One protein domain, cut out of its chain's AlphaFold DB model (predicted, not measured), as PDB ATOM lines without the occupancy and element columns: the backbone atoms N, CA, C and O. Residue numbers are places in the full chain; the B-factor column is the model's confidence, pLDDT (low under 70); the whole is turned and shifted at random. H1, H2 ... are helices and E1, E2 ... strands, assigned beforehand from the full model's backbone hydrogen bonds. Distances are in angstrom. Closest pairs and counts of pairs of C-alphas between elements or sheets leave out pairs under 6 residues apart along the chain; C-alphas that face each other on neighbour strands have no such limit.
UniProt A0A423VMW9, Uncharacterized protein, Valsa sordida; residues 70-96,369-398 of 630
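What this domain is: This is residues 70 to 96 and 369 to 398 of the 630 residues of an uncharacterized protein of Valsa sordida (UniProt A0A423VMW9). A single open sheet of four antiparallel strands, E1, E2, E3 and E4 side by side, with links reaching beyond the strand ends and a one-turn helix, H1, off at one end. E1 bends and runs past E2; residues 83 to 91 then fold back, pair briefly with the end of E1 and lead to H1, which only grazes the sheet. The printed part has 57 residues, with one named helix and four named strands in the order E1, H1, E2, E3, E4; under half of the residues are in named elements, and the class is mostly strand. It is only just loose, close to compact, with a radius of gyration of the C-alphas of 12.5 A, and spans 35 by 26 by 15 A.

Where its parts are: E1, residues 75 to 82, begins at C-alpha 75 (20.203, 29.698, -31.200) and is 20.5 A long. H1, residues 92 to 95, has its C-alpha 92 at (21.948, 12.045, -24.011). E2, residues 369 to 373, is 13.5 A long, and E3, residues 380 to 384, is 10.6 A long. E4, residues 393 to 396, ends at C-alpha 396 (14.204, 34.389, -18.277).

How they stand to each other: E1 is an edge strand and bends by 54 degrees at residue 79. E1 and E2 are antiparallel at 162 degrees, with N 77 and O 371 2.9 A apart and N 369 and O 80 2.9 A apart, both within hydrogen-bond range. Residues 81 to 82 of E1 also pair, antiparallel, with residues 89 to 90. H1 is only just on the sheet, with 5 pairs of C-alphas within 10 A; its closest C-alphas to E1 are those of Tyr 81 and Gly 92, 7.2 A. H1 is too short for any O i to N i+4 pair; its one O i to N i+3 pair is within range. E2, E3 and E4 form a meander, each strand the antiparallel neighbour of the one before. The hairpin of E2 and E3 stands at 168 degrees, with N 372 and O 382 2.8 A apart. The hairpin of E3 and E4 stands at 146 degrees, with N 383 and O 395 2.8 A apart. The pairing is staggered: E3 pairs with E2 over residues 380 to 382 and with E4 over 382 to 384. The other edge strand, E4, is apart from E1 and E2.

The domain as a whole: The C-alphas farthest apart, of Cys 86 and Val 376, are 36.9 A apart. Residues 97 to 368 are cut out, and C-alphas 96 and 369 are 17.3 A apart across the cut. The links printed whole, E1 to H1, E2 to E3 and E3 to E4, are short. The mean pLDDT of the printed part is 91.9, and no printed residue is under 70.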
ATOM      1  N   CYS A  70      14.083  37.345 -31.694       92.25
ATOM      2  CA  CYS A  70      12.896  36.557 -32.027       92.25
ATOM      3  C   CYS A  70      13.185  35.047 -32.075       92.25
ATOM      4  O   CYS A  70      14.349  34.644 -32.179       92.25
ATOM      5  N   PRO A  71      12.143  34.191 -32.097       90.25
ATOM      6  CA  PRO A  71      12.297  32.739 -32.196       90.25
ATOM      7  C   PRO A  71      13.095  32.243 -33.411       90.25
ATOM      8  O   PRO A  71      13.556  31.110 -33.394       90.25
ATOM      9  N   ARG A  72      13.270  33.062 -34.459       89.75
ATOM     10  CA  ARG A  72      14.034  32.680 -35.656       89.75
ATOM     11  C   ARG A  72      15.527  32.939 -35.561       89.75
ATOM     12  O   ARG A  72      16.295  32.186 -36.145       89.75
ATOM     13  N   CYS A  73      15.943  34.013 -34.891       89.38
ATOM     14  CA  CYS A  73      17.362  34.358 -34.800       89.38
ATOM     15  C   CYS A  73      18.050  33.706 -33.599       89.38
ATOM     16  O   CYS A  73      19.269  33.626 -33.558       89.38
ATOM     17  N   ILE A  74      17.283  33.289 -32.595       92.31
ATOM     18  CA  ILE A  74      17.813  32.651 -31.392       92.31
ATOM     19  C   ILE A  74      18.434  31.297 -31.737       92.31
ATOM     20  O   ILE A  74      17.838  30.490 -32.447       92.31
ATOM     21  N   ALA A  75      19.605  31.023 -31.161       92.56
ATOM     22  CA  ALA A  75      20.203  29.698 -31.200       92.56
ATOM     23  C   ALA A  75      19.613  28.831 -30.079       92.56
ATOM     24  O   ALA A  75      19.615  29.229 -28.908       92.56
ATOM     25  N   GLU A  76      19.104  27.651 -30.432       94.56
ATOM     26  CA  GLU A  76      18.551  26.692 -29.476       94.56
ATOM     27  C   GLU A  76      19.550  25.577 -29.166       94.56
ATOM     28  O   GLU A  76      20.120  24.958 -30.062       94.56
ATOM     29  N   GLU A  77      19.715  25.280 -27.881       92.94
ATOM     30  CA  GLU A  77      20.526  24.169 -27.384       92.94
ATOM     31  C   GLU A  77      19.656  23.231 -26.553       92.94
ATOM     32  O   GLU A  77      18.802  23.669 -25.777       92.94
ATOM     33  N   ILE A  78      19.869  21.926 -26.703       93.12
ATOM     34  CA  ILE A  78      19.118  20.925 -25.946       93.12
ATOM     35  C   ILE A  78      19.707  20.824 -24.539       93.12
ATOM     36  O   ILE A  78      20.894  20.560 -24.374       93.12
ATOM     37  N   VAL A  79      18.860  21.011 -23.529       92.38
ATOM     38  CA  VAL A  79      19.239  20.928 -22.111       92.38
ATOM     39  C   VAL A  79      19.034  19.508 -21.603       92.38
ATOM     40  O   VAL A  79      19.959  18.895 -21.084       92.38
ATOM     41  N   THR A  80      17.823  18.978 -21.772       92.81
ATOM     42  CA  THR A  80      17.450  17.628 -21.338       92.81
ATOM     43  C   THR A  80      16.437  17.015 -22.292       92.81
ATOM     44  O   THR A  80      15.655  17.721 -22.939       92.81
ATOM     45  N   TYR A  81      16.441  15.689 -22.357       93.88
ATOM     46  CA  TYR A  81      15.438  14.902 -23.060       93.88
ATOM     47  C   TYR A  81      14.538  14.228 -22.042       93.88
ATOM     48  O   TYR A  81      15.009  13.785 -20.996       93.88
ATOM     49  N   TYR A  82      13.244  14.145 -22.325       94.44
ATOM     50  CA  TYR A  82      12.300  13.562 -21.385       94.44
ATOM     51  C   TYR A  82      11.091  12.935 -22.064       94.44
ATOM     52  O   TYR A  82      10.704  13.314 -23.168       94.44
ATOM     53  N   CYS A  83      10.464  11.977 -21.389       93.50
ATOM     54  CA  CYS A  83       9.187  11.435 -21.838       93.50
ATOM     55  C   CYS A  83       8.034  12.340 -21.371       93.50
ATOM     56  O   CYS A  83       7.943  12.606 -20.173       93.50
ATOM     57  N   PRO A  84       7.116  12.776 -22.255       92.81
ATOM     58  CA  PRO A  84       5.976  13.603 -21.851       92.81
ATOM     59  C   PRO A  84       4.959  12.865 -20.968       92.81
ATOM     60  O   PRO A  84       4.199  13.524 -20.273       92.81
ATOM     61  N   ASN A  85       4.946  11.526 -20.985       92.31
ATOM     62  CA  ASN A  85       3.997  10.723 -20.211       92.31
ATOM     63  C   ASN A  85       4.491  10.456 -18.779       92.31
ATOM     64  O   ASN A  85       3.830  10.816 -17.815       92.31
ATOM     65  N   CYS A  86       5.683   9.864 -18.616       92.50
ATOM     66  CA  CYS A  86       6.227   9.546 -17.286       92.50
ATOM     67  C   CYS A  86       7.127  10.636 -16.684       92.50
ATOM     68  O   CYS A  86       7.669  10.438 -15.600       92.50
ATOM     69  N   LEU A  87       7.341  11.750 -17.398       93.31
ATOM     70  CA  LEU A  87       8.215  12.866 -17.003       93.31
ATOM     71  C   LEU A  87       9.645  12.441 -16.628       93.31
ATOM     72  O   LEU A  87      10.355  13.155 -15.919       93.31
ATOM     73  N   PHE A  88      10.083  11.282 -17.123       92.19
ATOM     74  CA  PHE A  88      11.417  10.772 -16.864       92.19
ATOM     75  C   PHE A  88      12.446  11.439 -17.773       92.19
ATOM     76  O   PHE A  88      12.254  11.494 -18.989       92.19
ATOM     77  N   GLU A  89      13.542  11.898 -17.173       92.69
ATOM     78  CA  GLU A  89      14.697  12.465 -17.861       92.69
ATOM     79  C   GLU A  89      15.598  11.360 -18.424       92.69
ATOM     80  O   GLU A  89      16.018  10.456 -17.705       92.69
ATOM     81  N   VAL A  90      15.910  11.440 -19.715       91.38
ATOM     82  CA  VAL A  90      16.743  10.466 -20.424       91.38
ATOM     83  C   VAL A  90      18.112  11.091 -20.724       91.38
ATOM     84  O   VAL A  90      18.167  12.124 -21.397       91.38
ATOM     85  N   PRO A  91      19.224  10.478 -20.270       89.56
ATOM     86  CA  PRO A  91      20.570  10.940 -20.597       89.56
ATOM     87  C   PRO A  91      20.856  10.902 -22.100       89.56
ATOM     88  O   PRO A  91      20.480   9.953 -22.790       89.56
ATOM     89  N   GLY A  92      21.609  11.891 -22.590       87.12
ATOM     90  CA  GLY A  92      21.948  12.045 -24.011       87.12
ATOM     91  C   GLY A  92      22.593  10.818 -24.671       87.12
ATOM     92  O   GLY A  92      22.351  10.551 -25.846       87.12
ATOM     93  N   SER A  93      23.369  10.037 -23.913       88.06
ATOM     94  CA  SER A  93      24.070   8.836 -24.392       88.06
ATOM     95  C   SER A  93      23.132   7.735 -24.892       88.06
ATOM     96  O   SER A  93      23.470   7.031 -25.840       88.06
ATOM     97  N   ASN A  94      21.951   7.599 -24.283       86.75
ATOM     98  CA  ASN A  94      21.039   6.477 -24.535       86.75
ATOM     99  C   ASN A  94      20.078   6.762 -25.696       86.75
ATOM    100  O   ASN A  94      19.452   5.874 -26.255       86.75
ATOM    101  N   ILE A  95      19.966   8.021 -26.103       87.06
ATOM    102  CA  ILE A  95      18.960   8.477 -27.065       87.06
ATOM    103  C   ILE A  95      19.176   7.867 -28.445       87.06
ATOM    104  O   ILE A  95      18.218   7.485 -29.117       87.06
ATOM    105  N   LYS A  96      20.446   7.749 -28.849       84.25
ATOM    106  CA  LYS A  96      20.826   7.160 -30.132       84.25
ATOM    107  C   LYS A  96      20.585   5.649 -30.160       84.25
ATOM    108  O   LYS A  96      20.157   5.148 -31.192       84.25
ATOM    109  N   LYS A 369      13.736  19.842 -23.486       93.44
ATOM    110  CA  LYS A 369      13.823  21.200 -22.941       93.44
ATOM    111  C   LYS A 369      14.974  21.912 -23.637       93.44
ATOM    112  O   LYS A 369      16.046  21.330 -23.797       93.44
ATOM    113  N   ARG A 370      14.750  23.156 -24.054       94.06
ATOM    114  CA  ARG A 370      15.714  23.922 -24.851       94.06
ATOM    115  C   ARG A 370      16.105  25.211 -24.147       94.06
ATOM    116  O   ARG A 370      15.240  25.934 -23.654       94.06
ATOM    117  N   SER A 371      17.401  25.489 -24.097       95.38
ATOM    118  CA  SER A 371      17.936  26.797 -23.738       95.38
ATOM    119  C   SER A 371      18.118  27.628 -24.994       95.38
ATOM    120  O   SER A 371      18.368  27.101 -26.075       95.38
ATOM    121  N   LYS A 372      17.983  28.934 -24.833       95.44
ATOM    122  CA  LYS A 372      17.982  29.917 -25.905       95.44
ATOM    123  C   LYS A 372      19.150  30.867 -25.700       95.44
ATOM    124  O   LYS A 372      19.303  31.414 -24.604       95.44
ATOM    125  N   ARG A 373      19.952  31.061 -26.744       94.56
ATOM    126  CA  ARG A 373      21.101  31.971 -26.755       94.56
ATOM    127  C   ARG A 373      20.953  33.052 -27.808       94.56
ATOM    128  O   ARG A 373      20.398  32.826 -28.886       94.56
ATOM    129  N   CYS A 374      21.493  34.220 -27.494       92.06
ATOM    130  CA  CYS A 374      21.692  35.276 -28.469       92.06
ATOM    131  C   CYS A 374      22.646  34.773 -29.571       92.06
ATOM    132  O   CYS A 374      23.710  34.248 -29.242       92.06
ATOM    133  N   PRO A 375      22.318  34.927 -30.864       87.00
ATOM    134  CA  PRO A 375      23.197  34.477 -31.945       87.00
ATOM    135  C   PRO A 375      24.501  35.284 -32.037       87.00
ATOM    136  O   PRO A 375      25.493  34.764 -32.534       87.00
ATOM    137  N   VAL A 376      24.502  36.535 -31.552       87.81
ATOM    138  CA  VAL A 376      25.637  37.464 -31.657       87.81
ATOM    139  C   VAL A 376      26.635  37.236 -30.518       87.81
ATOM    140  O   VAL A 376      27.742  36.765 -30.752       87.81
ATOM    141  N   CYS A 377      26.240  37.500 -29.268       89.69
ATOM    142  CA  CYS A 377      27.130  37.390 -28.105       89.69
ATOM    143  C   CYS A 377      27.115  36.011 -27.421       89.69
ATOM    144  O   CYS A 377      27.863  35.786 -26.477       89.69
ATOM    145  N   ARG A 378      26.247  35.078 -27.847       91.12
ATOM    146  CA  ARG A 378      26.031  33.758 -27.206       91.12
ATOM    147  C   ARG A 378      25.559  33.797 -25.743       91.12
ATOM    148  O   ARG A 378      25.448  32.733 -25.117       91.12
ATOM    149  N   HIS A 379      25.190  34.977 -25.235       92.81
ATOM    150  CA  HIS A 379      24.538  35.155 -23.940       92.81
ATOM    151  C   HIS A 379      23.255  34.326 -23.847       92.81
ATOM    152  O   HIS A 379      22.494  34.210 -24.817       92.81
ATOM    153  N   ILE A 380      23.002  33.735 -22.681       94.50
ATOM    154  CA  ILE A 380      21.838  32.877 -22.460       94.50
ATOM    155  C   ILE A 380      20.627  33.750 -22.137       94.50
ATOM    156  O   ILE A 380      20.465  34.194 -21.012       94.50
ATOM    157  N   VAL A 381      19.734  33.932 -23.105       94.94
ATOM    158  CA  VAL A 381      18.522  34.752 -22.935       94.94
ATOM    159  C   VAL A 381      17.380  34.002 -22.245       94.94
ATOM    160  O   VAL A 381      16.523  34.594 -21.594       94.94
ATOM    161  N   SER A 382      17.345  32.674 -22.358       94.94
ATOM    162  CA  SER A 382      16.380  31.855 -21.621       94.94
ATOM    163  C   SER A 382      16.956  30.482 -21.309       94.94
ATOM    164  O   SER A 382      17.395  29.757 -22.205       94.94
ATOM    165  N   LYS A 383      16.896  30.086 -20.038       95.31
ATOM    166  CA  LYS A 383      17.334  28.772 -19.559       95.31
ATOM    167  C   LYS A 383      16.273  28.161 -18.648       95.31
ATOM    168  O   LYS A 383      16.168  28.581 -17.491       95.31
ATOM    169  N   PRO A 384      15.499  27.172 -19.125       94.31
ATOM    170  CA  PRO A 384      14.625  26.408 -18.246       94.31
ATOM    171  C   PRO A 384      15.454  25.571 -17.265       94.31
ATOM    172  O   PRO A 384      16.601  25.210 -17.549       94.31
ATOM    173  N   GLU A 385      14.878  25.235 -16.113       92.25
ATOM    174  CA  GLU A 385      15.483  24.227 -15.245       92.25
ATOM    175  C   GLU A 385      15.485  22.842 -15.914       92.25
ATOM    176  O   GLU A 385      14.526  22.454 -16.590       92.25
ATOM    177  N   ALA A 386      16.566  22.085 -15.694       87.88
ATOM    178  CA  ALA A 386      16.754  20.750 -16.265       87.88
ATOM    179  C   ALA A 386      15.689  19.753 -15.779       87.88
ATOM    180  O   ALA A 386      15.176  18.966 -16.577       87.88
ATOM    181  N   LYS A 387      15.300  19.855 -14.495       91.69
ATOM    182  CA  LYS A 387      14.279  19.009 -13.866       91.69
ATOM    183  C   LYS A 387      12.975  19.083 -14.648       91.69
ATOM    184  O   LYS A 387      12.377  20.151 -14.771       91.69
ATOM    185  N   VAL A 388      12.521  17.950 -15.168       89.75
ATOM    186  CA  VAL A 388      11.377  17.871 -16.091       89.75
ATOM    187  C   VAL A 388      10.070  18.321 -15.439       89.75
ATOM    188  O   VAL A 388       9.289  19.021 -16.077       89.75
ATOM    189  N   THR A 389       9.875  17.994 -14.162       90.81
ATOM    190  CA  THR A 389       8.675  18.337 -13.384       90.81
ATOM    191  C   THR A 389       8.549  19.826 -13.060       90.81
ATOM    192  O   THR A 389       7.463  20.274 -12.708       90.81
ATOM    193  N   ASN A 390       9.632  20.604 -13.178       91.31
ATOM    194  CA  ASN A 390       9.619  22.031 -12.881       91.31
ATOM    195  C   ASN A 390       9.364  22.866 -14.147       91.31
ATOM    196  O   ASN A 390       9.994  22.652 -15.188       91.31
ATOM    197  N   THR A 391       8.474  23.850 -14.043       89.56
ATOM    198  CA  THR A 391       8.186  24.854 -15.081       89.56
ATOM    199  C   THR A 391       8.994  26.143 -14.902       89.56
ATOM    200  O   THR A 391       8.941  27.030 -15.755       89.56
ATOM    201  N   ARG A 392       9.766  26.259 -13.815       93.62
ATOM    202  CA  ARG A 392      10.606  27.419 -13.519       93.62
ATOM    203  C   ARG A 392      11.749  27.569 -14.523       93.62
ATOM    204  O   ARG A 392      12.386  26.607 -14.961       93.62
ATOM    205  N   PHE A 393      12.041  28.827 -14.829       92.00
ATOM    206  CA  PHE A 393      13.218  29.234 -15.577       92.00
ATOM    207  C   PHE A 393      14.295  29.711 -14.610       92.00
ATOM    208  O   PHE A 393      14.014  30.489 -13.700       92.00
ATOM    209  N   ARG A 394      15.530  29.252 -14.824       93.62
ATOM    210  CA  ARG A 394      16.704  29.768 -14.114       93.62
ATOM    211  C   ARG A 394      17.094  31.147 -14.639       93.62
ATOM    212  O   ARG A 394      17.504  31.989 -13.858       93.62
ATOM    213  N   ILE A 395      16.971  31.349 -15.952       93.19
ATOM    214  CA  ILE A 395      17.193  32.633 -16.629       93.19
ATOM    215  C   ILE A 395      16.006  32.868 -17.557       93.19
ATOM    216  O   ILE A 395      15.627  31.953 -18.299       93.19
ATOM    217  N   ARG A 396      15.408  34.059 -17.509       93.88
ATOM    218  CA  ARG A 396      14.204  34.389 -18.277       93.88
ATOM    219  C   ARG A 396      14.190  35.868 -18.683       93.88
ATOM    220  O   ARG A 396      13.503  36.665 -18.057       93.88
ATOM    221  N   LEU A 397      14.893  36.205 -19.761       94.31
ATOM    222  CA  LEU A 397      14.946  37.563 -20.311       94.31
ATOM    223  C   LEU A 397      13.849  37.763 -21.376       94.31
ATOM    224  O   LEU A 397      14.115  37.798 -22.581       94.31
ATOM    225  N   VAL A 398      12.579  37.802 -20.955       94.12
ATOM    226  CA  VAL A 398      11.448  38.057 -21.877       94.12
ATOM    227  C   VAL A 398      11.412  39.535 -22.237       94.12
ATOM    228  O   VAL A 398      11.510  40.373 -21.348       94.12
TER     229      VAL A 398